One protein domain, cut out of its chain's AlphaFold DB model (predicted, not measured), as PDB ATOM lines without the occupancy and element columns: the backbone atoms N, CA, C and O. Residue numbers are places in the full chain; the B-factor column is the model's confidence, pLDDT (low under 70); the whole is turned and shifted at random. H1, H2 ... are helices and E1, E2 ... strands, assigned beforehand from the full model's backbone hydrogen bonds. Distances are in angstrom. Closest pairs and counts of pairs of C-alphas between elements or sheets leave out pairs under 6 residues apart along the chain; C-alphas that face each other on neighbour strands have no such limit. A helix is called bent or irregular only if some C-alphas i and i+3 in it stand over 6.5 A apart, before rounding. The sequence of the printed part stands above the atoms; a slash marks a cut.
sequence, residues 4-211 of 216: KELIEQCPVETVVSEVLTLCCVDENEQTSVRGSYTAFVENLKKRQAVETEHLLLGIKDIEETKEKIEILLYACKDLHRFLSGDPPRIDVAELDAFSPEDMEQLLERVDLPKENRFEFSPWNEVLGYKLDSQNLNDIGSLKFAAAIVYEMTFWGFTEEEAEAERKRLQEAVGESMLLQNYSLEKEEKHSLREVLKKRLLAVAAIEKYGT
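This is residues 4 to 211 of the 216 residues of an uncharacterized protein of Blautia sp. An249 (UniProt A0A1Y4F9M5). A long two-stranded hairpin, E1 and E2, runs through the middle between two groups of helices: H9 with H1, H2 and H3 beyond it, and the long H11 with H4, H5 and H6 round it. H8 packs on E1, while residues 171 to 186, the last of H10 and most of the link after it, stick out as an arm. The printed part has 208 residues, with eleven named helices and two named strands in the order H1, H2, H3, E1, E2, then H4 to H11. The sheet, of order E1 - E2, is antiparallel, and the class is mostly helix. The whole is compact, with a radius of gyration of the C-alphas of 18.4 A and spans of 49 by 42 by 37 A.

Start at the hairpin of E1, residues 54 to 63, and E2, residues 66 to 75, with 159 degrees between their directions. Look there at N 57 and O 72, 2.9 A apart, and N 68 and O 61, 2.8 A apart, both within hydrogen-bond range. Next find H9, residues 141 to 151: its closest C-alphas with E2 are those of Ala 147 and Ile 71, 6.8 A apart. H11, residues 192 to 209, has its closest C-alpha pair with E1 at Ala 205 and Ile 59, 6.6 A. H9 and H11 are apart. From H9 go to H2, residues 12 to 22, which touches it at a steep tilt of 62 degrees, the same way; the closest C-alphas are those of Val 19 and Ala 146, 4.9 A. H3, residues 30 to 46, touches H2 with C-alphas 37 and 16 closest, 6.0 A. H1, residues 4 to 9, touches residues 41 to 45 of H3 alone, with C-alphas 8 and 45 closest, 5.9 A. H7, residues 123 to 126, is close but not clearly touching H3, with C-alphas 123 and 44 closest, 7.3 A. Now turn to H11, the hub. Its residues 192 to 196 alone touch H6, residues 100 to 109, at a steep tilt of 39 degrees, with C-alphas 196 and 107 closest, 6.2 A. Its residues 193 to 201 alone touch H5, residues 92 to 97, with C-alphas 197 and 92 closest, 5.9 A. With 3 pairs of C-alphas within 8 A each, H11 only just touches H4, residues 76 to 83, through its residues 206 to 207 alone, closest C-alphas 207 and 83, 6.8 A, and H8, residues 133 to 139, through its residues 205 to 209 alone, closest C-alphas 209 and 135, 6.1 A. H10, residues 159 to 175, touches no helix. Every O i to N i+4 pair is within hydrogen-bond range in H1, H2, H3, H4, H6, H8, H9, H10 and H11; H5 has 0 of 2, but 2 of 3 O i to N i+3 pairs, and H7 is too short for an i+4 pair.

Find C-alpha 4, where H1 begins, at (40.863, 42.006, -38.913). Further on, H3 measures 24.4 A from first to last C-alpha, E1 28.6 A and E2 29.3 A. H5 is irregular, but only just: C-alphas 93 and 96 are 6.8 A apart. H10 runs 24.1 A to C-alpha 175 at (57.595, 70.551, -32.356). H11 runs 25.8 A to C-alpha 209 at (36.245, 41.379, -20.402).

The two C-alphas farthest apart are those of Ala 97 and Glu 160, 52.9 A. The printed part has no cut. Two links are long: H6 to H7, 13 residues, and H10 to H11, 16 residues. Look for pLDDT under 70 at residues 64 to 65 and 173 to 190; the mean of the printed part is 84.9.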
ATOM      1  N   LYS A   4      40.814  42.535 -37.548       97.94
ATOM      2  CA  LYS A   4      40.863  42.006 -38.913       97.94
ATOM      3  C   LYS A   4      39.790  40.954 -39.186       97.94
ATOM      4  O   LYS A   4      39.071  41.062 -40.177       97.94
ATOM      5  N   GLU A   5      39.665  39.977 -38.295       97.56
ATOM      6  CA  GLU A   5      38.698  38.884 -38.415       97.56
ATOM      7  C   GLU A   5      37.263  39.417 -38.329       97.56
ATOM      8  O   GLU A   5      36.404  39.002 -39.106       97.56
ATOM      9  N   LEU A   6      37.013  40.381 -37.435       97.81
ATOM     10  CA  LEU A   6      35.720  41.055 -37.311       97.81
ATOM     11  C   LEU A   6      35.333  41.781 -38.611       97.81
ATOM     12  O   LEU A   6      34.246  41.561 -39.149       97.81
ATOM     13  N   ILE A   7      36.230  42.616 -39.145       97.56
ATOM     14  CA  ILE A   7      35.986  43.381 -40.376       97.56
ATOM     15  C   ILE A   7      35.744  42.441 -41.562       97.56
ATOM     16  O   ILE A   7      34.879  42.706 -42.398       97.56
ATOM     17  N   GLU A   8      36.462  41.321 -41.651       97.12
ATOM     18  CA  GLU A   8      36.254  40.333 -42.711       97.12
ATOM     19  C   GLU A   8      34.880  39.662 -42.638       97.12
ATOM     20  O   GLU A   8      34.230  39.538 -43.681       97.12
ATOM     21  N   GLN A   9      34.417  39.314 -41.434       96.38
ATOM     22  CA  GLN A   9      33.125  38.660 -41.196       96.38
ATOM     23  C   GLN A   9      31.922  39.568 -41.478       96.38
ATOM     24  O   GLN A   9      30.873  39.085 -41.907       96.38
ATOM     25  N   CYS A  10      32.046  40.878 -41.260       96.94
ATOM     26  CA  CYS A  10      30.944  41.808 -41.481       96.94
ATOM     27  C   CYS A  10      30.784  42.182 -42.973       96.94
ATOM     28  O   CYS A  10      31.769  42.529 -43.633       96.94
ATOM     29  N   PRO A  11      29.563  42.172 -43.544       97.69
ATOM     30  CA  PRO A  11      29.333  42.687 -44.894       97.69
ATOM     31  C   PRO A  11      29.654  44.183 -44.986       97.69
ATOM     32  O   PRO A  11      29.218  44.958 -44.137       97.69
ATOM     33  N   VAL A  12      30.377  44.592 -46.038       97.69
ATOM     34  CA  VAL A  12      30.831  45.985 -46.228       97.69
ATOM     35  C   VAL A  12      29.656  46.960 -46.171       97.69
ATOM     36  O   VAL A  12      29.663  47.875 -45.357       97.69
ATOM     37  N   GLU A  13      28.606  46.711 -46.957       96.56
ATOM     38  CA  GLU A  13      27.423  47.580 -47.022       96.56
ATOM     39  C   GLU A  13      26.726  47.764 -45.672       96.56
ATOM     40  O   GLU A  13      26.197  48.838 -45.377       96.56
ATOM     41  N   THR A  14      26.732  46.730 -44.827       96.88
ATOM     42  CA  THR A  14      26.117  46.795 -43.501       96.88
ATOM     43  C   THR A  14      26.978  47.600 -42.534       96.88
ATOM     44  O   THR A  14      26.437  48.448 -41.834       96.88
ATOM     45  N   VAL A  15      28.303  47.403 -42.540       96.81
ATOM     46  CA  VAL A  15      29.229  48.220 -41.733       96.81
ATOM     47  C   VAL A  15      29.127  49.686 -42.133       96.81
ATOM     48  O   VAL A  15      28.941  50.535 -41.273       96.81
ATOM     49  N   VAL A  16      29.185  49.989 -43.431       95.75
ATOM     50  CA  VAL A  16      29.112  51.369 -43.932       95.75
ATOM     51  C   VAL A  16      27.782  52.019 -43.573       95.75
ATOM     52  O   VAL A  16      27.755  53.175 -43.167       95.75
ATOM     53  N   SER A  17      26.671  51.288 -43.686       94.00
ATOM     54  CA  SER A  17      25.364  51.822 -43.295       94.00
ATOM     55  C   SER A  17      25.303  52.147 -41.803       94.00
ATOM     56  O   SER A  17      24.771  53.194 -41.457       94.00
ATOM     57  N   GLU A  18      25.893  51.308 -40.950       94.00
ATOM     58  CA  GLU A  18      25.984  51.562 -39.510       94.00
ATOM     59  C   GLU A  18      26.913  52.751 -39.203       94.00
ATOM     60  O   GLU A  18      26.531  53.636 -38.446       94.00
ATOM     61  N   VAL A  19      28.078  52.856 -39.859       93.19
ATOM     62  CA  VAL A  19      28.981  54.021 -39.742       93.19
ATOM     63  C   VAL A  19      28.254  55.312 -40.111       93.19
ATOM     64  O   VAL A  19      28.361  56.308 -39.404       93.19
ATOM     65  N   LEU A  20      27.452  55.297 -41.176       91.00
ATOM     66  CA  LEU A  20      26.673  56.462 -41.592       91.00
ATOM     67  C   LEU A  20      25.582  56.857 -40.591       91.00
ATOM     68  O   LEU A  20      25.151  58.001 -40.628       91.00
ATOM     69  N   THR A  21      25.142  55.966 -39.695       89.31
ATOM     70  CA  THR A  21      24.259  56.365 -38.583       89.31
ATOM     71  C   THR A  21      25.005  57.144 -37.499       89.31
ATOM     72  O   THR A  21      24.398  57.961 -36.809       89.31
ATOM     73  N   LEU A  22      26.318  56.918 -37.369       87.69
ATOM     74  CA  LEU A  22      27.205  57.645 -36.456       87.69
ATOM     75  C   LEU A  22      27.645  58.981 -37.062       87.69
ATOM     76  O   LEU A  22      27.828  59.976 -36.361       87.69
ATOM     77  N   CYS A  23      27.809  59.019 -38.384       80.50
ATOM     78  CA  CYS A  23      28.091  60.243 -39.105       80.50
ATOM     79  C   CYS A  23      26.809  61.087 -39.230       80.50
ATOM     80  O   CYS A  23      25.873  60.713 -39.926       80.50
ATOM     81  N   CYS A  24      26.772  62.275 -38.631       73.38
ATOM     82  CA  CYS A  24      25.717  63.263 -38.887       73.38
ATOM     83  C   CYS A  24      25.881  63.899 -40.290       73.38
ATOM     84  O   CYS A  24      26.114  65.100 -40.390       73.38
ATOM     85  N   VAL A  25      25.853  63.094 -41.360       76.12
ATOM     86  CA  VAL A  25      26.130  63.536 -42.740       76.12
ATOM     87  C   VAL A  25      24.912  64.218 -43.344       76.12
ATOM     88  O   VAL A  25      23.806  63.668 -43.323       76.12
ATOM     89  N   ASP A  26      25.145  65.362 -43.980       78.44
ATOM     90  CA  ASP A  26      24.148  66.030 -44.806       78.44
ATOM     91  C   ASP A  26      23.660  65.114 -45.938       78.44
ATOM     92  O   ASP A  26      24.445  64.438 -46.607       78.44
ATOM     93  N   GLU A  27      22.352  65.122 -46.211       79.56
ATOM     94  CA  GLU A  27      21.724  64.258 -47.228       79.56
ATOM     95  C   GLU A  27      22.400  64.368 -48.608       79.56
ATOM     96  O   GLU A  27      22.532  63.375 -49.325       79.56
ATOM     97  N   ASN A  28      22.897  65.560 -48.947       82.62
ATOM     98  CA  ASN A  28      23.570  65.841 -50.215       82.62
ATOM     99  C   ASN A  28      24.944  65.162 -50.347       82.62
ATOM    100  O   ASN A  28      25.404  64.920 -51.462       82.62
ATOM    101  N   GLU A  29      25.599  64.844 -49.231       83.81
ATOM    102  CA  GLU A  29      26.940  64.254 -49.205       83.81
ATOM    103  C   GLU A  29      26.915  62.747 -48.929       83.81
ATOM    104  O   GLU A  29      27.896  62.057 -49.215       83.81
ATOM    105  N   GLN A  30      25.781  62.205 -48.463       84.38
ATOM    106  CA  GLN A  30      25.639  60.794 -48.079       84.38
ATOM    107  C   GLN A  30      26.126  59.812 -49.147       84.38
ATOM    108  O   GLN A  30      26.748  58.808 -48.812       84.38
ATOM    109  N   THR A  31      25.876  60.089 -50.432       88.12
ATOM    110  CA  THR A  31      26.321  59.201 -51.521       88.12
ATOM    111  C   THR A  31      27.846  59.180 -51.642       88.12
ATOM    112  O   THR A  31      28.437  58.110 -51.780       88.12
ATOM    113  N   SER A  32      28.483  60.350 -51.560       88.31
ATOM    114  CA  SER A  32      29.942  60.479 -51.636       88.31
ATOM    115  C   SER A  32      30.608  59.846 -50.413       88.31
ATOM    116  O   SER A  32      31.484  58.993 -50.551       88.31
ATOM    117  N   VAL A  33      30.121  60.180 -49.214       89.44
ATOM    118  CA  VAL A  33      30.648  59.657 -47.946       89.44
ATOM    119  C   VAL A  33      30.488  58.137 -47.869       89.44
ATOM    120  O   VAL A  33      31.432  57.443 -47.495       89.44
ATOM    121  N   ARG A  34      29.345  57.595 -48.313       92.81
ATOM    122  CA  ARG A  34      29.149  56.146 -48.459       92.81
ATOM    123  C   ARG A  34      30.213  55.531 -49.363       92.81
ATOM    124  O   ARG A  34      30.833  54.553 -48.966       92.81
ATOM    125  N   GLY A  35      30.442  56.108 -50.544       92.75
ATOM    126  CA  GLY A  35      31.461  55.631 -51.482       92.75
ATOM    127  C   GLY A  35      32.857  55.575 -50.857       92.75
ATOM    128  O   GLY A  35      33.544  54.560 -50.987       92.75
ATOM    129  N   SER A  36      33.245  56.619 -50.120       91.69
ATOM    130  CA  SER A  36      34.530  56.680 -49.414       91.69
ATOM    131  C   SER A  36      34.662  55.602 -48.338       91.69
ATOM    132  O   SER A  36      35.670  54.897 -48.308       91.69
ATOM    133  N   TYR A  37      33.646  55.412 -47.490       94.25
ATOM    134  CA  TYR A  37      33.679  54.366 -46.462       94.25
ATOM    135  C   TYR A  37      33.624  52.954 -47.051       94.25
ATOM    136  O   TYR A  37      34.328  52.074 -46.560       94.25
ATOM    137  N   THR A  38      32.861  52.725 -48.123       95.88
ATOM    138  CA  THR A  38      32.858  51.440 -48.837       95.88
ATOM    139  C   THR A  38      34.256  51.113 -49.350       95.88
ATOM    140  O   THR A  38      34.792  50.050 -49.030       95.88
ATOM    141  N   ALA A  39      34.894  52.043 -50.068       94.94
ATOM    142  CA  ALA A  39      36.256  51.858 -50.565       94.94
ATOM    143  C   ALA A  39      37.263  51.639 -49.423       94.94
ATOM    144  O   ALA A  39      38.157  50.796 -49.531       94.94
ATOM    145  N   PHE A  40      37.098  52.362 -48.314       95.56
ATOM    146  CA  PHE A  40      37.956  52.241 -47.143       95.56
ATOM    147  C   PHE A  40      37.837  50.867 -46.472       95.56
ATOM    148  O   PHE A  40      38.842  50.185 -46.285       95.56
ATOM    149  N   VAL A  41      36.621  50.399 -46.184       96.81
ATOM    150  CA  VAL A  41      36.396  49.082 -45.568       96.81
ATOM    151  C   VAL A  41      36.874  47.959 -46.497       96.81
ATOM    152  O   VAL A  41      37.500  47.001 -46.040       96.81
ATOM    153  N   GLU A  42      36.661  48.074 -47.812       96.38
ATOM    154  CA  GLU A  42      37.239  47.138 -48.785       96.38
ATOM    155  C   GLU A  42      38.773  47.137 -48.775       96.38
ATOM    156  O   GLU A  42      39.392  46.082 -48.940       96.38
ATOM    157  N   ASN A  43      39.396  48.303 -48.599       94.56
ATOM    158  CA  ASN A  43      40.842  48.426 -48.476       94.56
ATOM    159  C   ASN A  43      41.345  47.720 -47.206       94.56
ATOM    160  O   ASN A  43      42.252  46.893 -47.294       94.56
ATOM    161  N   LEU A  44      40.697  47.943 -46.059       96.19
ATOM    162  CA  LEU A  44      41.007  47.257 -44.799       96.19
ATOM    163  C   LEU A  44      40.926  45.728 -44.938       96.19
ATOM    164  O   LEU A  44      41.806  45.002 -44.467       96.19
ATOM    165  N   LYS A  45      39.926  45.210 -45.665       96.12
ATOM    166  CA  LYS A  45      39.804  43.767 -45.939       96.12
ATOM    167  C   LYS A  45      40.957  43.188 -46.763       96.12
ATOM    168  O   LYS A  45      41.216  41.995 -46.659       96.12
ATOM    169  N   LYS A  46      41.683  43.991 -47.540       95.38
ATOM    170  CA  LYS A  46      42.836  43.530 -48.340       95.38
ATOM    171  C   LYS A  46      44.155  43.566 -47.560       95.38
ATOM    172  O   LYS A  46      45.137  42.975 -48.000       95.38
ATOM    173  N   ARG A  47      44.186  44.253 -46.415       94.19
ATOM    174  CA  ARG A  47      45.390  44.442 -45.596       94.19
ATOM    175  C   ARG A  47      45.657  43.267 -44.667       94.19
ATOM    176  O   ARG A  47      44.734  42.567 -44.246       94.19
ATOM    177  N   GLN A  48      46.931  43.102 -44.322       95.88
ATOM    178  CA  GLN A  48      47.372  42.194 -43.269       95.88
ATOM    179  C   GLN A  48      47.395  42.919 -41.924       95.88
ATOM    180  O   GLN A  48      47.808  44.075 -41.841       95.88
ATOM    181  N   ALA A  49      46.955  42.217 -40.885       97.12
ATOM    182  CA  ALA A  49      47.101  42.673 -39.515       97.12
ATOM    183  C   ALA A  49      48.553  42.518 -39.053       97.12
ATOM    184  O   ALA A  49      49.230  41.555 -39.420       97.12
ATOM    185  N   VAL A  50      49.005  43.451 -38.225       96.00
ATOM    186  CA  VAL A  50      50.239  43.329 -37.445       96.00
ATOM    187  C   VAL A  50      49.865  42.842 -36.053       96.00
ATOM    188  O   VAL A  50      48.869  43.282 -35.502       96.00
ATOM    189  N   GLU A  51      50.629  41.926 -35.469       92.94
ATOM    190  CA  GLU A  51      50.372  41.491 -34.096       92.94
ATOM    191  C   GLU A  51      50.622  42.636 -33.107       92.94
ATOM    192  O   GLU A  51      51.619  43.354 -33.203       92.94
ATOM    193  N   THR A  52      49.708  42.812 -32.156       92.94
ATOM    194  CA  THR A  52      49.793  43.870 -31.148       92.94
ATOM    195  C   THR A  52      49.458  43.336 -29.763       92.94
ATOM    196  O   THR A  52      48.708  42.373 -29.608       92.94
ATOM    197  N   GLU A  53      49.957  44.025 -28.738       93.06
ATOM    198  CA  GLU A  53      49.615  43.770 -27.335       93.06
ATOM    199  C   GLU A  53      48.598  44.786 -26.808       93.06
ATOM    200  O   GLU A  53      48.746  45.338 -25.713       93.06
ATOM    201  N   HIS A  54      47.560  45.040 -27.608       94.69
ATOM    202  CA  HIS A  54      46.461  45.920 -27.236       94.69
ATOM    203  C   HIS A  54      45.103  45.236 -27.384       94.69
ATOM    204  O   HIS A  54      44.894  44.419 -28.281       94.69
ATOM    205  N   LEU A  55      44.179  45.613 -26.505       95.31
ATOM    206  CA  LEU A  55      42.796  45.157 -26.456       95.31
ATOM    207  C   LEU A  55      41.871  46.354 -26.674       95.31
ATOM    208  O   LEU A  55      42.000  47.364 -25.978       95.31
ATOM    209  N   LEU A  56      40.928  46.224 -27.607       95.94
ATOM    210  CA  LEU A  56      39.798  47.143 -27.715       95.94
ATOM    211  C   LEU A  56      38.637  46.619 -26.869       95.94
ATOM    212  O   LEU A  56      38.244  45.455 -26.994       95.94
ATOM    213  N   LEU A  57      38.067  47.498 -26.052       95.06
ATOM    214  CA  LEU A  57      36.866  47.244 -25.271       95.06
ATOM    215  C   LEU A  57      35.768  48.213 -25.693       95.06
ATOM    216  O   LEU A  57      35.933  49.428 -25.626       95.06
ATOM    217  N   GLY A  58      34.636  47.662 -26.113       94.50
ATOM    218  CA  GLY A  58      33.422  48.423 -26.342       94.50
ATOM    219  C   GLY A  58      32.664  48.636 -25.037       94.50
ATOM    220  O   GLY A  58      32.445  47.693 -24.270       94.50
ATOM    221  N   ILE A  59      32.227  49.868 -24.813       92.81
ATOM    222  CA  ILE A  59      31.401  50.285 -23.684       92.81
ATOM    223  C   ILE A  59      30.067  50.773 -24.224       92.81
ATOM    224  O   ILE A  59      30.026  51.533 -25.190       92.81
ATOM    225  N   LYS A  60      28.978  50.348 -23.581       89.62
ATOM    226  CA  LYS A  60      27.644  50.893 -23.834       89.62
ATOM    227  C   LYS A  60      27.318  51.931 -22.789       89.62
ATOM    228  O   LYS A  60      27.270  51.606 -21.605       89.62
ATOM    229  N   ASP A  61      27.023  53.131 -23.251       86.69
ATOM    230  CA  ASP A  61      26.288  54.101 -22.469       86.69
ATOM    231  C   ASP A  61      24.847  54.159 -22.989       86.69
ATOM    232  O   ASP A  61      24.602  54.442 -24.163       86.69
ATOM    233  N   ILE A  62      23.894  53.816 -22.127       81.50
ATOM    234  CA  ILE A  62      22.471  53.835 -22.449       81.50
ATOM    235  C   ILE A  62      21.864  55.023 -21.712       81.50
ATOM    236  O   ILE A  62      21.651  54.980 -20.502       81.50
ATOM    237  N   GLU A  63      21.550  56.072 -22.462       75.81
ATOM    238  CA  GLU A  63      20.685  57.153 -22.003       75.81
ATOM    239  C   GLU A  63      19.263  56.894 -22.508       75.81
ATOM    240  O   GLU A  63      19.102  56.246 -23.537       75.81
ATOM    241  N   GLU A  64      18.241  57.388 -21.801       67.00
ATOM    242  CA  GLU A  64      16.793  57.088 -21.913       67.00
ATOM    243  C   GLU A  64      16.247  56.597 -23.276       67.00
ATOM    244  O   GLU A  64      15.344  55.763 -23.309       67.00
ATOM    245  N   THR A  65      16.761  57.100 -24.404       64.44
ATOM    246  CA  THR A  65      16.383  56.667 -25.765       64.44
ATOM    247  C   THR A  65      17.554  56.463 -26.735       64.44
ATOM    248  O   THR A  65      17.325  56.145 -27.904       64.44
ATOM    249  N   LYS A  66      18.804  56.646 -26.296       76.81
ATOM    250  CA  LYS A  66      19.999  56.603 -27.146       76.81
ATOM    251  C   LYS A  66      21.052  55.680 -26.545       76.81
ATOM    252  O   LYS A  66      21.544  55.904 -25.447       76.81
ATOM    253  N   GLU A  67      21.408  54.656 -27.311       83.00
ATOM    254  CA  GLU A  67      22.577  53.825 -27.045       83.00
ATOM    255  C   GLU A  67      23.783  54.475 -27.726       83.00
ATOM    256  O   GLU A  67      23.803  54.632 -28.949       83.00
ATOM    257  N   LYS A  68      24.783  54.854 -26.934       86.50
ATOM    258  CA  LYS A  68      26.091  55.288 -27.412       86.50
ATOM    259  C   LYS A  68      27.091  54.169 -27.159       86.50
ATOM    260  O   LYS A  68      27.135  53.595 -26.072       86.50
ATOM    261  N   ILE A  69      27.894  53.866 -28.171       90.50
ATOM    262  CA  ILE A  69      28.990  52.909 -28.057       90.50
ATOM    263  C   ILE A  69      30.291  53.681 -28.155       90.50
ATOM    264  O   ILE A  69      30.495  54.435 -29.102       90.50
ATOM    265  N   GLU A  70      31.157  53.477 -27.175       89.88
ATOM    266  CA  GLU A  70      32.525  53.982 -27.188       89.88
ATOM    267  C   GLU A  70      33.486  52.800 -27.237       89.88
ATOM    268  O   GLU A  70      33.236  51.769 -26.610       89.88
ATOM    269  N   ILE A  71      34.573  52.934 -27.993       92.56
ATOM    270  CA  ILE A  71      35.599  51.901 -28.108       92.56
ATOM    271  C   ILE A  71      36.874  52.437 -27.470       92.56
ATOM    272  O   ILE A  71      37.453  53.400 -27.963       92.56
ATOM    273  N   LEU A  72      37.319  51.800 -26.392       92.62
ATOM    274  CA  LEU A  72      38.524  52.193 -25.668       92.62
ATOM    275  C   LEU A  72      39.660  51.216 -25.966       92.62
ATOM    276  O   LEU A  72      39.461  49.999 -25.934       92.62
ATOM    277  N   LEU A  73      40.857  51.739 -26.234       93.56
ATOM    278  CA  LEU A  73      42.053  50.933 -26.480       93.56
ATOM    279  C   LEU A  73      42.968  50.931 -25.257       93.56
ATOM    280  O   LEU A  73      43.419  51.977 -24.783       93.56
ATOM    281  N   TYR A  74      43.353  49.737 -24.822       93.00
ATOM    282  CA  TYR A  74      44.293  49.560 -23.724       93.00
ATOM    283  C   TYR A  74      45.442  48.639 -24.108       93.00
ATOM    284  O   TYR A  74      45.255  47.643 -24.803       93.00
ATOM    285  N   ALA A  75      46.637  48.930 -23.596       91.81
ATOM    286  CA  ALA A  75      47.735  47.978 -23.639       91.81
ATOM    287  C   ALA A  75      47.462  46.832 -22.651       91.81
ATOM    288  O   ALA A  75      47.160  47.083 -21.481       91.81
ATOM    289  N   CYS A  76      47.635  45.578 -23.085       92.25
ATOM    290  CA  CYS A  76      47.396  44.387 -22.255       92.25
ATOM    291  C   CYS A  76      48.155  44.468 -20.912       92.25
ATOM    292  O   CYS A  76      47.606  44.165 -19.854       92.25
ATOM    293  N   LYS A  77      49.402  44.965 -20.927       90.25
ATOM    294  CA  LYS A  77      50.236  45.132 -19.721       90.25
ATOM    295  C   LYS A  77      49.631  46.082 -18.675       90.25
ATOM    296  O   LYS A  77      49.844  45.892 -17.478       90.25
ATOM    297  N   ASP A  78      48.922  47.120 -19.118       90.69
ATOM    298  CA  ASP A  78      48.361  48.140 -18.232       90.69
ATOM    299  C   ASP A  78      47.019  47.664 -17.667       90.69
ATOM    300  O   ASP A  78      46.770  47.847 -16.477       90.69
ATOM    301  N   LEU A  79      46.233  46.931 -18.467       90.62
ATOM    302  CA  LEU A  79      45.072  46.177 -17.981       90.62
ATOM    303  C   LEU A  79      45.471  45.165 -16.904       90.62
ATOM    304  O   LEU A  79      44.853  45.122 -15.845       90.62
ATOM    305  N   HIS A  80      46.533  44.388 -17.140       87.06
ATOM    306  CA  HIS A  80      47.023  43.402 -16.178       87.06
ATOM    307  C   HIS A  80      47.399  44.046 -14.837       87.06
ATOM    308  O   HIS A  80      47.023  43.543 -13.773       87.06
ATOM    309  N   ARG A  81      48.100  45.188 -14.877       88.62
ATOM    310  CA  ARG A  81      48.452  45.946 -13.670       88.62
ATOM    311  C   ARG A  81      47.206  46.434 -12.934       88.62
ATOM    312  O   ARG A  81      47.137  46.271 -11.721       88.62
ATOM    313  N   PHE A  82      46.245  47.002 -13.660       89.69
ATOM    314  CA  PHE A  82      45.011  47.531 -13.085       89.69
ATOM    315  C   PHE A  82      44.169  46.435 -12.418       89.69
ATOM    316  O   PHE A  82      43.800  46.561 -11.255       89.69
ATOM    317  N   LEU A  83      43.948  45.316 -13.109       88.06
ATOM    318  CA  LEU A  83      43.169  44.182 -12.601       88.06
ATOM    319  C   LEU A  83      43.821  43.504 -11.387       88.06
ATOM    320  O   LEU A  83      43.124  42.982 -10.521       88.06
ATOM    321  N   SER A  84      45.152  43.543 -11.297       86.81
ATOM    322  CA  SER A  84      45.890  43.041 -10.131       86.81
ATOM    323  C   SER A  84      45.789  43.965  -8.906       86.81
ATOM    324  O   SER A  84      46.145  43.549  -7.806       86.81
ATOM    325  N   GLY A  85      45.344  45.212  -9.092       83.56
ATOM    326  CA  GLY A  85      45.300  46.261  -8.072       83.56
ATOM    327  C   GLY A  85      43.990  46.373  -7.285       83.56
ATOM    328  O   GLY A  85      43.866  47.320  -6.519       83.56
ATOM    329  N   ASP A  86      43.047  45.440  -7.463       79.38
ATOM    330  CA  ASP A  86      41.701  45.453  -6.855       79.38
ATOM    331  C   ASP A  86      40.916  46.752  -7.149       79.38
ATOM    332  O   ASP A  86      40.748  47.611  -6.277       79.38
ATOM    333  N   PRO A  87      40.475  46.947  -8.406       79.12
ATOM    334  CA  PRO A  87      39.810  48.176  -8.813       79.12
ATOM    335  C   PRO A  87      38.456  48.375  -8.108       79.12
ATOM    336  O   PRO A  87      37.799  47.410  -7.711       79.12
ATOM    337  N   PRO A  88      38.001  49.633  -7.952       78.62
ATOM    338  CA  PRO A  88      36.749  49.931  -7.266       78.62
ATOM    339  C   PRO A  88      35.543  49.358  -8.022       78.62
ATOM    340  O   PRO A  88      35.324  49.672  -9.189       78.62
ATOM    341  N   ARG A  89      34.716  48.577  -7.320       80.12
ATOM    342  CA  ARG A  89      33.467  48.007  -7.843       80.12
ATOM    343  C   ARG A  89      32.283  48.840  -7.396       80.12
ATOM    344  O   ARG A  89      31.784  48.655  -6.288       80.12
ATOM    345  N   ILE A  90      31.877  49.780  -8.239       82.06
ATOM    346  CA  ILE A  90      30.736  50.658  -7.979       82.06
ATOM    347  C   ILE A  90      29.814  50.579  -9.181       82.06
ATOM    348  O   ILE A  90      30.254  50.777 -10.316       82.06
ATOM    349  N   ASP A  91      28.547  50.265  -8.927       82.81
ATOM    350  CA  ASP A  91      27.538  50.257  -9.973       82.81
ATOM    351  C   ASP A  91      27.222  51.702 -10.378       82.81
ATOM    352  O   ASP A  91      26.998  52.581  -9.545       82.81
ATOM    353  N   VAL A  92      27.183  51.948 -11.683       83.94
ATOM    354  CA  VAL A  92      26.799  53.239 -12.263       83.94
ATOM    355  C   VAL A  92      25.405  53.665 -11.796       83.94
ATOM    356  O   VAL A  92      25.154  54.860 -11.651       83.94
ATOM    357  N   ALA A  93      24.513  52.709 -11.520       83.25
ATOM    358  CA  ALA A  93      23.182  52.982 -10.988       83.25
ATOM    359  C   ALA A  93      23.204  53.649  -9.599       83.25
ATOM    360  O   ALA A  93      22.238  54.309  -9.222       83.25
ATOM    361  N   GLU A  94      24.293  53.512  -8.838       84.50
ATOM    362  CA  GLU A  94      24.420  54.134  -7.519       84.50
ATOM    363  C   GLU A  94      24.734  55.632  -7.608       84.50
ATOM    364  O   GLU A  94      24.502  56.342  -6.634       84.50
ATOM    365  N   LEU A  95      25.191  56.140  -8.765       83.12
ATOM    366  CA  LEU A  95      25.625  57.535  -8.939       83.12
ATOM    367  C   LEU A  95      24.563  58.575  -8.576       83.12
ATOM    368  O   LEU A  95      24.917  59.674  -8.153       83.12
ATOM    369  N   ASP A  96      23.278  58.244  -8.700       82.00
ATOM    370  CA  ASP A  96      22.181  59.155  -8.350       82.00
ATOM    371  C   ASP A  96      22.091  59.444  -6.842       82.00
ATOM    372  O   ASP A  96      21.464  60.423  -6.438       82.00
ATOM    373  N   ALA A  97      22.726  58.616  -6.007       85.88
ATOM    374  CA  ALA A  97      22.773  58.784  -4.559       85.88
ATOM    375  C   ALA A  97      24.016  59.544  -4.057       85.88
ATOM    376  O   ALA A  97      24.057  59.898  -2.878       85.88
ATOM    377  N   PHE A  98      25.016  59.793  -4.911       86.12
ATOM    378  CA  PHE A  98      26.270  60.441  -4.511       86.12
ATOM    379  C   PHE A  98      26.108  61.962  -4.417       86.12
ATOM    380  O   PHE A  98      25.492  62.589  -5.284       86.12
ATOM    381  N   SER A  99      26.711  62.578  -3.395       88.25
ATOM    382  CA  SER A  99      26.910  64.030  -3.389       88.25
ATOM    383  C   SER A  99      28.031  64.426  -4.365       88.25
ATOM    384  O   SER A  99      28.846  63.581  -4.745       88.25
ATOM    385  N   PRO A 100      28.127  65.706  -4.771       85.69
ATOM    386  CA  PRO A 100      29.265  66.188  -5.553       85.69
ATOM    387  C   PRO A 100      30.621  65.879  -4.900       85.69
ATOM    388  O   PRO A 100      31.546  65.456  -5.585       85.69
ATOM    389  N   GLU A 101      30.726  66.016  -3.576       86.81
ATOM    390  CA  GLU A 101      31.946  65.721  -2.816       86.81
ATOM    391  C   GLU A 101      32.291  64.226  -2.829       86.81
ATOM    392  O   GLU A 101      33.465  63.863  -2.933       86.81
ATOM    393  N   ASP A 102      31.285  63.347  -2.750       87.81
ATOM    394  CA  ASP A 102      31.502  61.903  -2.867       87.81
ATOM    395  C   ASP A 102      31.967  61.532  -4.289       87.81
ATOM    396  O   ASP A 102      32.833  60.668  -4.457       87.81
ATOM    397  N   MET A 103      31.433  62.203  -5.321       86.31
ATOM    398  CA  MET A 103      31.854  62.006  -6.716       86.31
ATOM    399  C   MET A 103      33.303  62.448  -6.948       86.31
ATOM    400  O   MET A 103      34.050  61.732  -7.614       86.31
ATOM    401  N   GLU A 104      33.719  63.591  -6.396       86.50
ATOM    402  CA  GLU A 104      35.106  64.072  -6.477       86.50
ATOM    403  C   GLU A 104      36.078  63.091  -5.809       86.50
ATOM    404  O   GLU A 104      37.046  62.656  -6.435       86.50
ATOM    405  N   GLN A 105      35.772  62.653  -4.583       85.50
ATOM    406  CA  GLN A 105      36.585  61.655  -3.878       85.50
ATOM    407  C   GLN A 105      36.676  60.337  -4.647       85.50
ATOM    408  O   GLN A 105      37.707  59.661  -4.627       85.50
ATOM    409  N   LEU A 106      35.596  59.940  -5.321       84.88
ATOM    410  CA  LEU A 106      35.608  58.724  -6.113       84.88
ATOM    411  C   LEU A 106      36.428  58.883  -7.400       84.88
ATOM    412  O   LEU A 106      37.187  57.978  -7.743       84.88
ATOM    413  N   LEU A 107      36.335  60.028  -8.079       83.94
ATOM    414  CA  LEU A 107      37.149  60.331  -9.260       83.94
ATOM    415  C   LEU A 107      38.652  60.263  -8.963       83.94
ATOM    416  O   LEU A 107      39.404  59.767  -9.801       83.94
ATOM    417  N   GLU A 108      39.078  60.700  -7.775       82.75
ATOM    418  CA  GLU A 108      40.470  60.589  -7.320       82.75
ATOM    419  C   GLU A 108      40.915  59.136  -7.085       82.75
ATOM    420  O   GLU A 108      42.094  58.815  -7.226       82.75
ATOM    421  N   ARG A 109      39.983  58.242  -6.731       80.81
ATOM    422  CA  ARG A 109      40.264  56.824  -6.445       80.81
ATOM    423  C   ARG A 109      40.185  55.922  -7.675       80.81
ATOM    424  O   ARG A 109      40.798  54.856  -7.678       80.81
ATOM    425  N   VAL A 110      39.410  56.304  -8.690       79.81
ATOM    426  CA  VAL A 110      39.265  55.550  -9.941       79.81
ATOM    427  C   VAL A 110      40.428  55.900 -10.875       79.81
ATOM    428  O   VAL A 110      40.309  56.763 -11.750       79.81
ATOM    429  N   ASP A 111      41.554  55.215 -10.672       80.94
ATOM    430  CA  ASP A 111      42.756  55.326 -11.507       80.94
ATOM    431  C   ASP A 111      42.729  54.284 -12.634       80.94
ATOM    432  O   ASP A 111      43.217  53.162 -12.494       80.94
ATOM    433  N   LEU A 112      42.078  54.632 -13.746       83.94
ATOM    434  CA  LEU A 112      42.006  53.766 -14.921       83.94
ATOM    435  C   LEU A 112      43.388  53.579 -15.564       83.94
ATOM    436  O   LEU A 112      44.196  54.511 -15.587       83.94
ATOM    437  N   PRO A 113      43.651  52.414 -16.186       85.38
ATOM    438  CA  PRO A 113      44.832  52.266 -17.016       85.38
ATOM    439  C   PRO A 113      44.791  53.305 -18.136       85.38
ATOM    440  O   PRO A 113      43.723  53.672 -18.628       85.38
ATOM    441  N   LYS A 114      45.970  53.774 -18.553       82.62
ATOM    442  CA  LYS A 114      46.077  54.791 -19.597       82.62
ATOM    443  C   LYS A 114      45.375  54.319 -20.872       82.62
ATOM    444  O   LYS A 114      45.819  53.367 -21.517       82.62
ATOM    445  N   GLU A 115      44.309  55.021 -21.235       78.19
ATOM    446  CA  GLU A 115      43.632  54.857 -22.514       78.19
ATOM    447  C   GLU A 115      44.555  55.336 -23.642       78.19
ATOM    448  O   GLU A 115      45.198  56.388 -23.554       78.19
ATOM    449  N   ASN A 116      44.655  54.534 -24.697       79.31
ATOM    450  CA  ASN A 116      45.426  54.854 -25.888       79.31
ATOM    451  C   ASN A 116      44.455  55.319 -26.972       79.31
ATOM    452  O   ASN A 116      43.385  54.749 -27.141       79.31
ATOM    453  N   ARG A 117      44.834  56.342 -27.735       82.62
ATOM    454  CA  ARG A 117      44.067  56.756 -28.914       82.62
ATOM    455  C   ARG A 117      44.641  56.058 -30.134       82.62
ATOM    456  O   ARG A 117      45.861  55.996 -30.271       82.62
ATOM    457  N   PHE A 118      43.777  55.558 -31.011       86.44
ATOM    458  CA  PHE A 118      44.196  54.825 -32.210       86.44
ATOM    459  C   PHE A 118      43.728  55.441 -33.523       86.44
ATOM    460  O   PHE A 118      44.025  54.915 -34.593       86.44
ATOM    461  N   GLU A 119      43.032  56.571 -33.453       84.06
ATOM    462  CA  GLU A 119      42.492  57.299 -34.605       84.06
ATOM    463  C   GLU A 119      43.541  57.527 -35.700       84.06
ATOM    464  O   GLU A 119      43.239  57.412 -36.888       84.06
ATOM    465  N   PHE A 120      44.787  57.806 -35.301       84.38
ATOM    466  CA  PHE A 120      45.921  58.057 -36.195       84.38
ATOM    467  C   PHE A 120      46.863  56.859 -36.365       84.38
ATOM    468  O   PHE A 120      47.846  56.964 -37.104       84.38
ATOM    469  N   SER A 121      46.595  55.728 -35.708       88.06
ATOM    470  CA  SER A 121      47.440  54.538 -35.809       88.06
ATOM    471  C   SER A 121      47.496  54.013 -37.253       88.06
ATOM    472  O   SER A 121      46.554  54.202 -38.036       88.06
ATOM    473  N   PRO A 122      48.587  53.334 -37.647       90.44
ATOM    474  CA  PRO A 122      48.631  52.609 -38.908       90.44
ATOM    475  C   PRO A 122      47.474  51.610 -38.987       90.44
ATOM    476  O   PRO A 122      47.232  50.850 -38.052       90.44
ATOM    477  N   TRP A 123      46.769  51.559 -40.116       94.62
ATOM    478  CA  TRP A 123      45.592  50.693 -40.240       94.62
ATOM    479  C   TRP A 123      45.916  49.212 -40.012       94.62
ATOM    480  O   TRP A 123      45.118  48.496 -39.419       94.62
ATOM    481  N   ASN A 124      47.102  48.756 -40.424       94.88
ATOM    482  CA  ASN A 124      47.557  47.384 -40.191       94.88
ATOM    483  C   ASN A 124      47.725  47.072 -38.691       94.88
ATOM    484  O   ASN A 124      47.514  45.931 -38.285       94.88
ATOM    485  N   GLU A 125      48.070  48.073 -37.876       94.81
ATOM    486  CA  GLU A 125      48.126  47.953 -36.417       94.81
ATOM    487  C   GLU A 125      46.715  47.884 -35.825       94.81
ATOM    488  O   GLU A 125      46.432  46.986 -35.039       94.81
ATOM    489  N   VAL A 126      45.798  48.750 -36.282       96.31
ATOM    490  CA  VAL A 126      44.392  48.735 -35.832       96.31
ATOM    491  C   VAL A 126      43.727  47.390 -36.110       96.31
ATOM    492  O   VAL A 126      43.054  46.827 -35.249       96.31
ATOM    493  N   LEU A 127      43.970  46.823 -37.293       97.69
ATOM    494  CA  LEU A 127      43.505  45.488 -37.676       97.69
ATOM    495  C   LEU A 127      44.060  44.373 -36.769       97.69
ATOM    496  O   LEU A 127      43.474  43.292 -36.688       97.69
ATOM    497  N   GLY A 128      45.172  44.642 -36.093       97.19
ATOM    498  CA  GLY A 128      45.865  43.767 -35.162       97.19
ATOM    499  C   GLY A 128      45.390  43.807 -33.718       97.19
ATOM    500  O   GLY A 128      45.823  42.967 -32.926       97.19
ATOM    501  N   TYR A 129      44.541  44.766 -33.347       97.06
ATOM    502  CA  TYR A 129      44.068  44.875 -31.972       97.06
ATOM    503  C   TYR A 129      43.200  43.673 -31.593       97.06
ATOM    504  O   TYR A 129      42.367  43.196 -32.374       97.06
ATOM    505  N   LYS A 130      43.422  43.164 -30.377       96.50
ATOM    506  CA  LYS A 130      42.680  42.043 -29.802       96.50
ATOM    507  C   LYS A 130      41.260  42.501 -29.463       96.50
ATOM    508  O   LYS A 130      41.026  43.658 -29.118       96.50
ATOM    509  N   LEU A 131      40.322  41.563 -29.551       95.69
ATOM    510  CA  LEU A 131      38.924  41.713 -29.164       95.69
ATOM    511  C   LEU A 131      38.539  40.580 -28.218       95.69
ATOM    512  O   LEU A 131      38.816  39.403 -28.500       95.69
ATOM    513  N   ASP A 132      37.845  40.929 -27.139       94.94
ATOM    514  CA  ASP A 132      37.182  39.945 -26.295       94.94
ATOM    515  C   ASP A 132      35.875  39.471 -26.949       94.94
ATOM    516  O   ASP A 132      35.062  40.267 -27.419       94.94
ATOM    517  N   SER A 133      35.666  38.155 -27.002       92.75
ATOM    518  CA  SER A 133      34.500  37.579 -27.682       92.75
ATOM    519  C   SER A 133      33.197  37.822 -26.925       92.75
ATOM    520  O   SER A 133      32.155  37.976 -27.559       92.75
ATOM    521  N   GLN A 134      33.234  37.880 -25.592       94.06
ATOM    522  CA  GLN A 134      32.042  38.191 -24.811       94.06
ATOM    523  C   GLN A 134      31.673  39.668 -24.966       94.06
ATOM    524  O   GLN A 134      30.510  39.973 -25.218       94.06
ATOM    525  N   ASN A 135      32.654  40.570 -24.920       95.25
ATOM    526  CA  ASN A 135      32.448  41.986 -25.191       95.25
ATOM    527  C   ASN A 135      31.883  42.208 -26.597       95.25
ATOM    528  O   ASN A 135      30.897  42.920 -26.759       95.25
ATOM    529  N   LEU A 136      32.437  41.533 -27.606       94.81
ATOM    530  CA  LEU A 136      31.924  41.599 -28.970       94.81
ATOM    531  C   LEU A 136      30.463  41.137 -29.074       94.81
ATOM    532  O   LEU A 136      29.684  41.764 -29.788       94.81
ATOM    533  N   ASN A 137      30.085  40.071 -28.365       94.19
ATOM    534  CA  ASN A 137      28.705  39.581 -28.334       94.19
ATOM    535  C   ASN A 137      27.760  40.563 -27.630       94.19
ATOM    536  O   ASN A 137      26.661  40.807 -28.121       94.19
ATOM    537  N   ASP A 138      28.200  41.143 -26.512       94.44
ATOM    538  CA  ASP A 138      27.399  42.079 -25.725       94.44
ATOM    539  C   ASP A 138      27.179  43.399 -26.483       94.44
ATOM    540  O   ASP A 138      26.089  43.972 -26.429       94.44
ATOM    541  N   ILE A 139      28.180  43.868 -27.238       94.69
ATOM    542  CA  ILE A 139      28.074  45.045 -28.113       94.69
ATOM    543  C   ILE A 139      27.292  44.745 -29.394       94.69
ATOM    544  O   ILE A 139      26.398  45.509 -29.767       94.69
ATOM    545  N   GLY A 140      27.605  43.625 -30.038       95.62
ATOM    546  CA  GLY A 140      27.166  43.262 -31.377       95.62
ATOM    547  C   GLY A 140      28.231  43.588 -32.426       95.62
ATOM    548  O   GLY A 140      28.690  44.723 -32.542       95.62
ATOM    549  N   SER A 141      28.589  42.592 -33.243       95.94
ATOM    550  CA  SER A 141      29.711  42.664 -34.191       95.94
ATOM    551  C   SER A 141      29.639  43.844 -35.159       95.94
ATOM    552  O   SER A 141      30.637  44.521 -35.378       95.94
ATOM    553  N   LEU A 142      28.454  44.123 -35.714       96.00
ATOM    554  CA  LEU A 142      28.271  45.220 -36.668       96.00
ATOM    555  C   LEU A 142      28.504  46.588 -36.026       96.00
ATOM    556  O   LEU A 142      29.233  47.399 -36.589       96.00
ATOM    557  N   LYS A 143      27.938  46.817 -34.837       95.12
ATOM    558  CA  LYS A 143      28.100  48.077 -34.104       95.12
ATOM    559  C   LYS A 143      29.547  48.293 -33.677       95.12
ATOM    560  O   LYS A 143      30.068  49.393 -33.811       95.12
ATOM    561  N   PHE A 144      30.213  47.229 -33.229       96.38
ATOM    562  CA  PHE A 144      31.628  47.277 -32.869       96.38
ATOM    563  C   PHE A 144      32.499  47.614 -34.086       96.38
ATOM    564  O   PHE A 144      33.321  48.527 -34.030       96.38
ATOM    565  N   ALA A 145      32.291  46.918 -35.210       97.31
ATOM    566  CA  ALA A 145      33.016  47.172 -36.452       97.31
ATOM    567  C   ALA A 145      32.810  48.612 -36.944       97.31
ATOM    568  O   ALA A 145      33.775  49.275 -37.317       97.31
ATOM    569  N   ALA A 146      31.569  49.099 -36.912       96.06
ATOM    570  CA  ALA A 146      31.237  50.458 -37.308       96.06
ATOM    571  C   ALA A 146      31.898  51.503 -36.407       96.06
ATOM    572  O   ALA A 146      32.491  52.445 -36.920       96.06
ATOM    573  N   ALA A 147      31.867  51.310 -35.087       95.12
ATOM    574  CA  ALA A 147      32.508  52.219 -34.147       95.12
ATOM    575  C   ALA A 147      34.035  52.266 -34.343       95.12
ATOM    576  O   ALA A 147      34.604  53.350 -34.374       95.12
ATOM    577  N   ILE A 148      34.700  51.126 -34.584       96.19
ATOM    578  CA  ILE A 148      36.134  51.120 -34.930       96.19
ATOM    579  C   ILE A 148      36.381  51.919 -36.215       96.19
ATOM    580  O   ILE A 148      37.247  52.788 -36.236       96.19
ATOM    581  N   VAL A 149      35.636  51.628 -37.287       95.75
ATOM    582  CA  VAL A 149      35.821  52.289 -38.592       95.75
ATOM    583  C   VAL A 149      35.546  53.790 -38.507       95.75
ATOM    584  O   VAL A 149      36.226  54.557 -39.182       95.75
ATOM    585  N   TYR A 150      34.580  54.201 -37.687       92.94
ATOM    586  CA  TYR A 150      34.233  55.601 -37.454       92.94
ATOM    587  C   TYR A 150      35.356  56.379 -36.752       92.94
ATOM    588  O   TYR A 150      35.646  57.505 -37.147       92.94
ATOM    589  N   GLU A 151      36.008  55.781 -35.749       90.00
ATOM    590  CA  GLU A 151      37.123  56.414 -35.025       90.00
ATOM    591  C   GLU A 151      38.419  56.455 -35.857       90.00
ATOM    592  O   GLU A 151      39.284  57.308 -35.653       90.00
ATOM    593  N   MET A 152      38.586  55.541 -36.819       91.56
ATOM    594  CA  MET A 152      39.753  55.542 -37.705       91.56
ATOM    595  C   MET A 152      39.756  56.770 -38.622       91.56
ATOM    596  O   MET A 152      38.773  57.085 -39.290       91.56
ATOM    597  N   THR A 153      40.907  57.432 -38.733       83.56
ATOM    598  CA  THR A 153      41.083  58.584 -39.629       83.56
ATOM    599  C   THR A 153      41.673  58.184 -40.984       83.56
ATOM    600  O   THR A 153      41.960  57.011 -41.259       83.56
ATOM    601  N   PHE A 154      41.847  59.189 -41.847       82.62
ATOM    602  CA  PHE A 154      42.409  59.073 -43.197       82.62
ATOM    603  C   PHE A 154      41.576  58.208 -44.151       82.62
ATOM    604  O   PHE A 154      42.060  57.771 -45.194       82.62
ATOM    605  N   TRP A 155      40.302  57.972 -43.838       78.94
ATOM    606  CA  TRP A 155      39.378  57.376 -44.792       78.94
ATOM    607  C   TRP A 155      39.294  58.279 -46.037       78.94
ATOM    608  O   TRP A 155      39.106  59.489 -45.942       78.94
ATOM    609  N   GLY A 156      39.523  57.696 -47.216       77.81
ATOM    610  CA  GLY A 156      39.640  58.433 -48.484       77.81
ATOM    611  C   GLY A 156      41.065  58.822 -48.896       77.81
ATOM    612  O   GLY A 156      41.240  59.307 -50.010       77.81
ATOM    613  N   PHE A 157      42.075  58.574 -48.056       82.12
ATOM    614  CA  PHE A 157      43.485  58.744 -48.411       82.12
ATOM    615  C   PHE A 157      44.029  57.453 -49.037       82.12
ATOM    616  O   PHE A 157      43.614  56.340 -48.694       82.12
ATOM    617  N   THR A 158      45.008  57.590 -49.927       83.56
ATOM    618  CA  THR A 158      45.939  56.503 -50.259       83.56
ATOM    619  C   THR A 158      46.836  56.178 -49.061       83.56
ATOM    620  O   THR A 158      46.882  56.907 -48.070       83.56
ATOM    621  N   GLU A 159      47.559  55.062 -49.124       79.12
ATOM    622  CA  GLU A 159      48.469  54.670 -48.043       79.12
ATOM    623  C   GLU A 159      49.625  55.659 -47.892       79.12
ATOM    624  O   GLU A 159      49.967  56.047 -46.778       79.12
ATOM    625  N   GLU A 160      50.168  56.114 -49.018       86.06
ATOM    626  CA  GLU A 160      51.236  57.100 -49.070       86.06
ATOM    627  C   GLU A 160      50.781  58.450 -48.505       86.06
ATOM    628  O   GLU A 160      51.515  59.068 -47.736       86.06
ATOM    629  N   GLU A 161      49.566  58.897 -48.841       89.56
ATOM    630  CA  GLU A 161      48.992  60.132 -48.295       89.56
ATOM    631  C   GLU A 161      48.724  60.008 -46.793       89.56
ATOM    632  O   GLU A 161      49.053  60.923 -46.037       89.56
ATOM    633  N   ALA A 162      48.156  58.883 -46.346       86.19
ATOM    634  CA  ALA A 162      47.894  58.648 -44.930       86.19
ATOM    635  C   ALA A 162      49.202  58.640 -44.126       86.19
ATOM    636  O   ALA A 162      49.269  59.235 -43.053       86.19
ATOM    637  N   GLU A 163      50.259  58.017 -44.646       85.31
ATOM    638  CA  GLU A 163      51.556  57.977 -43.972       85.31
ATOM    639  C   GLU A 163      52.269  59.333 -43.972       85.31
ATOM    640  O   GLU A 163      52.830  59.743 -42.953       85.31
ATOM    641  N   ALA A 164      52.202  60.071 -45.081       88.00
ATOM    642  CA  ALA A 164      52.731  61.427 -45.148       88.00
ATOM    643  C   ALA A 164      52.036  62.351 -44.136       88.00
ATOM    644  O   ALA A 164      52.708  63.109 -43.433       88.00
ATOM    645  N   GLU A 165      50.710  62.257 -44.015       86.25
ATOM    646  CA  GLU A 165      49.950  63.068 -43.066       86.25
ATOM    647  C   GLU A 165      50.202  62.641 -41.615       86.25
ATOM    648  O   GLU A 165      50.397  63.504 -40.758       86.25
ATOM    649  N   ARG A 166      50.314  61.334 -41.324       85.06
ATOM    650  CA  ARG A 166      50.752  60.853 -39.999       85.06
ATOM    651  C   ARG A 166      52.102  61.435 -39.617       85.06
ATOM    652  O   ARG A 166      52.248  61.947 -38.509       85.06
ATOM    653  N   LYS A 167      53.077  61.393 -40.528       84.31
ATOM    654  CA  LYS A 167      54.408  61.953 -40.291       84.31
ATOM    655  C   LYS A 167      54.341  63.460 -40.042       84.31
ATOM    656  O   LYS A 167      54.940  63.932 -39.082       84.31
ATOM    657  N   ARG A 168      53.555  64.198 -40.833       86.88
ATOM    658  CA  ARG A 168      53.329  65.639 -40.635       86.88
ATOM    659  C   ARG A 168      52.740  65.938 -39.255       86.88
ATOM    660  O   ARG A 168      53.192  66.862 -38.587       86.88
ATOM    661  N   LEU A 169      51.748  65.161 -38.815       82.50
ATOM    662  CA  LEU A 169      51.137  65.305 -37.492       82.50
ATOM    663  C   LEU A 169      52.121  64.948 -36.374       82.50
ATOM    664  O   LEU A 169      52.193  65.668 -35.385       82.50
ATOM    665  N   GLN A 170      52.911  63.887 -36.533       75.38
ATOM    666  CA  GLN A 170      53.948  63.509 -35.568       75.38
ATOM    667  C   GLN A 170      55.048  64.568 -35.457       75.38
ATOM    668  O   GLN A 170      55.470  64.876 -34.348       75.38
ATOM    669  N   GLU A 171      55.488  65.151 -36.572       77.56
ATOM    670  CA  GLU A 171      56.458  66.252 -36.593       77.56
ATOM    671  C   GLU A 171      55.870  67.509 -35.945       77.56
ATOM    672  O   GLU A 171      56.505  68.098 -35.073       77.56
ATOM    673  N   ALA A 172      54.620  67.855 -36.266       72.94
ATOM    674  CA  ALA A 172      53.914  68.957 -35.621       72.94
ATOM    675  C   ALA A 172      53.745  68.734 -34.107       72.94
ATOM    676  O   ALA A 172      53.858  69.684 -33.345       72.94
ATOM    677  N   VAL A 173      53.518  67.497 -33.649       65.25
ATOM    678  CA  VAL A 173      53.457  67.137 -32.218       65.25
ATOM    679  C   VAL A 173      54.851  67.113 -31.577       65.25
ATOM    680  O   VAL A 173      54.993  67.521 -30.429       65.25
ATOM    681  N   GLY A 174      55.890  66.698 -32.302       56.38
ATOM    682  CA  GLY A 174      57.286  66.742 -31.858       56.38
ATOM    683  C   GLY A 174      57.801  68.172 -31.665       56.38
ATOM    684  O   GLY A 174      58.494  68.447 -30.688       56.38
ATOM    685  N   GLU A 175      57.390  69.102 -32.530       48.94
ATOM    686  CA  GLU A 175      57.595  70.551 -32.356       48.94
ATOM    687  C   GLU A 175      56.684  71.146 -31.267       48.94
ATOM    688  O   GLU A 175      56.962  72.207 -30.707       48.94
ATOM    689  N   SER A 176      55.623  70.424 -30.915       46.69
ATOM    690  CA  SER A 176      54.559  70.832 -30.009       46.69
ATOM    691  C   SER A 176      54.465  69.944 -28.760       46.69
ATOM    692  O   SER A 176      53.391  69.702 -28.212       46.69
ATOM    693  N   MET A 177      55.610  69.527 -28.206       41.84
ATOM    694  CA  MET A 177      55.684  69.065 -26.808       41.84
ATOM    695  C   MET A 177      55.374  70.189 -25.790       41.84
ATOM    696  O   MET A 177      55.417  69.962 -24.586       41.84
ATOM    697  N   LEU A 178      55.016  71.395 -26.254       43.34
ATOM    698  CA  LEU A 178      54.405  72.464 -25.454       43.34
ATOM    699  C   LEU A 178      52.865  72.410 -25.433       43.34
ATOM    700  O   LEU A 178      52.254  73.045 -24.578       43.34
ATOM    701  N   LEU A 179      52.220  71.632 -26.310       42.22
ATOM    702  CA  LEU A 179      50.764  71.443 -26.325       42.22
ATOM    703  C   LEU A 179      50.325  70.179 -25.578       42.22
ATOM    704  O   LEU A 179      49.251  69.638 -25.835       42.22
ATOM    705  N   GLN A 180      51.081  69.787 -24.550       40.12
ATOM    706  CA  GLN A 180      50.595  68.886 -23.498       40.12
ATOM    707  C   GLN A 180      49.368  69.459 -22.740       40.12
ATOM    708  O   GLN A 180      48.822  68.789 -21.873       40.12
ATOM    709  N   ASN A 181      48.884  70.647 -23.137       36.94
ATOM    710  CA  ASN A 181      47.645  71.282 -22.690       36.94
ATOM    711  C   ASN A 181      46.541  71.431 -23.767       36.94
ATOM    712  O   ASN A 181      45.459  71.893 -23.427       36.94
ATOM    713  N   TYR A 182      46.724  71.040 -25.038       36.16
ATOM    714  CA  TYR A 182      45.728  71.357 -26.095       36.16
ATOM    715  C   TYR A 182      44.668  70.280 -26.366       36.16
ATOM    716  O   TYR A 182      43.923  70.358 -27.341       36.16
ATOM    717  N   SER A 183      44.562  69.278 -25.491       38.59
ATOM    718  CA  SER A 183      43.412  68.363 -25.463       38.59
ATOM    719  C   SER A 183      42.790  68.243 -24.069       38.59
ATOM    720  O   SER A 183      42.088  67.282 -23.791       38.59
ATOM    721  N   LEU A 184      43.013  69.248 -23.215       39.12
ATOM    722  CA  LEU A 184      42.174  69.508 -22.039       39.12
ATOM    723  C   LEU A 184      41.159  70.643 -22.302       39.12
ATOM    724  O   LEU A 184      40.195  70.789 -21.567       39.12
ATOM    725  N   GLU A 185      41.283  71.391 -23.406       39.47
ATOM    726  CA  GLU A 185      40.381  72.511 -23.749       39.47
ATOM    727  C   GLU A 185      39.218  72.128 -24.691       39.47
ATOM    728  O   GLU A 185      38.638  72.967 -25.382       39.47
ATOM    729  N   LYS A 186      38.829  70.848 -24.705       34.34
ATOM    730  CA  LYS A 186      37.485  70.434 -25.152       34.34
ATOM    731  C   LYS A 186      36.721  69.633 -24.092       34.34
ATOM    732  O   LYS A 186      35.671  69.078 -24.399       34.34
ATOM    733  N   GLU A 187      37.209  69.635 -22.851       46.47
ATOM    734  CA  GLU A 187      36.517  69.116 -21.667       46.47
ATOM    735  C   GLU A 187      35.972  70.261 -20.796       46.47
ATOM    736  O   GLU A 187      36.151  70.293 -19.589       46.47
ATOM    737  N   GLU A 188      35.258  71.221 -21.379       47.44
ATOM    738  CA  GLU A 188      34.447  72.153 -20.585       47.44
ATOM    739  C   GLU A 188      32.986  72.036 -21.004       47.44
ATOM    740  O   GLU A 188      32.496  72.821 -21.819       47.44
ATOM    741  N   LYS A 189      32.315  71.001 -20.465       46.25
ATOM    742  CA  LYS A 189      30.858  70.954 -20.191       46.25
ATOM    743  C   LYS A 189      30.319  69.613 -19.680       46.25
ATOM    744  O   LYS A 189      29.105  69.491 -19.524       46.25
ATOM    745  N   HIS A 190      31.148  68.608 -19.413       55.41
ATOM    746  CA  HIS A 190      30.645  67.390 -18.775       55.41
ATOM    747  C   HIS A 190      30.491  67.631 -17.271       55.41
ATOM    748  O   HIS A 190      31.392  68.158 -16.625       55.41
ATOM    749  N   SER A 191      29.322  67.297 -16.717       78.62
ATOM    750  CA  SER A 191      29.149  67.318 -15.264       78.62
ATOM    751  C   SER A 191      30.074  66.266 -14.635       78.62
ATOM    752  O   SER A 191      30.385  65.262 -15.279       78.62
ATOM    753  N   LEU A 192      30.495  66.467 -13.380       81.00
ATOM    754  CA  LEU A 192      31.288  65.483 -12.619       81.00
ATOM    755  C   LEU A 192      30.693  64.067 -12.715       81.00
ATOM    756  O   LEU A 192      31.419  63.088 -12.870       81.00
ATOM    757  N   ARG A 193      29.358  63.987 -12.717       83.88
ATOM    758  CA  ARG A 193      28.589  62.754 -12.890       83.88
ATOM    759  C   ARG A 193      28.874  62.059 -14.219       83.88
ATOM    760  O   ARG A 193      29.097  60.856 -14.212       83.88
ATOM    761  N   GLU A 194      28.897  62.782 -15.338       84.38
ATOM    762  CA  GLU A 194      29.134  62.178 -16.660       84.38
ATOM    763  C   GLU A 194      30.561  61.642 -16.796       84.38
ATOM    764  O   GLU A 194      30.774  60.538 -17.302       84.38
ATOM    765  N   VAL A 195      31.546  62.385 -16.281       85.56
ATOM    766  CA  VAL A 195      32.945  61.936 -16.266       85.56
ATOM    767  C   VAL A 195      33.082  60.663 -15.432       85.56
ATOM    768  O   VAL A 195      33.664  59.673 -15.880       85.56
ATOM    769  N   LEU A 196      32.512  60.667 -14.228       87.56
ATOM    770  CA  LEU A 196      32.577  59.535 -13.314       87.56
ATOM    771  C   LEU A 196      31.830  58.311 -13.860       87.56
ATOM    772  O   LEU A 196      32.372  57.208 -13.832       87.56
ATOM    773  N   LYS A 197      30.635  58.501 -14.426       88.88
ATOM    774  CA  LYS A 197      29.853  57.460 -15.104       88.88
ATOM    775  C   LYS A 197      30.669  56.764 -16.181       88.88
ATOM    776  O   LYS A 197      30.787  55.540 -16.155       88.88
ATOM    777  N   LYS A 198      31.290  57.531 -17.081       88.06
ATOM    778  CA  LYS A 198      32.148  56.974 -18.134       88.06
ATOM    779  C   LYS A 198      33.308  56.168 -17.547       88.06
ATOM    780  O   LYS A 198      33.580  55.063 -18.019       88.06
ATOM    781  N   ARG A 199      33.960  56.670 -16.492       89.00
ATOM    782  CA  ARG A 199      35.047  55.932 -15.834       89.00
ATOM    783  C   ARG A 199      34.568  54.620 -15.216       89.00
ATOM    784  O   ARG A 199      35.210  53.599 -15.429       89.00
ATOM    785  N   LEU A 200      33.446  54.621 -14.501       90.50
ATOM    786  CA  LEU A 200      32.890  53.412 -13.885       90.50
ATOM    787  C   LEU A 200      32.456  52.377 -14.930       90.50
ATOM    788  O   LEU A 200      32.739  51.191 -14.766       90.50
ATOM    789  N   LEU A 201      31.853  52.814 -16.040       91.81
ATOM    790  CA  LEU A 201      31.550  51.932 -17.169       91.81
ATOM    791  C   LEU A 201      32.822  51.287 -17.746       91.81
ATOM    792  O   LEU A 201      32.817  50.095 -18.058       91.81
ATOM    793  N   ALA A 202      33.917  52.047 -17.850       91.44
ATOM    794  CA  ALA A 202      35.204  51.519 -18.291       91.44
ATOM    795  C   ALA A 202      35.792  50.512 -17.295       91.44
ATOM    796  O   ALA A 202      36.233  49.445 -17.718       91.44
ATOM    797  N   VAL A 203      35.733  50.793 -15.986       91.19
ATOM    798  CA  VAL A 203      36.147  49.834 -14.947       91.19
ATOM    799  C   VAL A 203      35.358  48.533 -15.079       91.19
ATOM    800  O   VAL A 203      35.962  47.468 -15.194       91.19
ATOM    801  N   ALA A 204      34.026  48.613 -15.152       91.00
ATOM    802  CA  ALA A 204      33.163  47.444 -15.273       91.00
ATOM    803  C   ALA A 204      33.459  46.627 -16.546       91.00
ATOM    804  O   ALA A 204      33.481  45.395 -16.507       91.00
ATOM    805  N   ALA A 205      33.729  47.293 -17.674       92.00
ATOM    806  CA  ALA A 205      34.127  46.623 -18.910       92.00
ATOM    807  C   ALA A 205      35.497  45.933 -18.775       92.00
ATOM    808  O   ALA A 205      35.648  44.780 -19.181       92.00
ATOM    809  N   ILE A 206      36.485  46.602 -18.176       91.69
ATOM    810  CA  ILE A 206      37.817  46.034 -17.942       91.69
ATOM    811  C   ILE A 206      37.733  44.814 -17.020       91.69
ATOM    812  O   ILE A 206      38.309  43.777 -17.342       91.69
ATOM    813  N   GLU A 207      36.993  44.895 -15.913       90.19
ATOM    814  CA  GLU A 207      36.815  43.769 -14.991       90.19
ATOM    815  C   GLU A 207      36.149  42.570 -15.669       90.19
ATOM    816  O   GLU A 207      36.576  41.428 -15.484       90.19
ATOM    817  N   LYS A 208      35.113  42.822 -16.477       90.75
ATOM    818  CA  LYS A 208      34.320  41.764 -17.101       90.75
ATOM    819  C   LYS A 208      35.025  41.091 -18.279       90.75
ATOM    820  O   LYS A 208      34.893  39.881 -18.446       90.75
ATOM    821  N   TYR A 209      35.733  41.857 -19.109       91.31
ATOM    822  CA  TYR A 209      36.245  41.379 -20.402       91.31
ATOM    823  C   TYR A 209      37.772  41.385 -20.496       91.31
ATOM    824  O   TYR A 209      38.352  40.651 -21.297       91.31
ATOM    825  N   GLY A 210      38.441  42.201 -19.680       82.38
ATOM    826  CA  GLY A 210      39.885  42.408 -19.741       82.38
ATOM    827  C   GLY A 210      40.712  41.186 -19.349       82.38
ATOM    828  O   GLY A 210      41.894  41.174 -19.656       82.38
ATOM    829  N   THR A 211      40.107  40.169 -18.721       75.88
ATOM    830  CA  THR A 211      40.745  38.914 -18.272       75.88
ATOM    831  C   THR A 211      40.647  37.755 -19.272       75.88
ATOM    832  O   THR A 211      41.410  36.798 -19.175       75.88
TER     833      THR A 211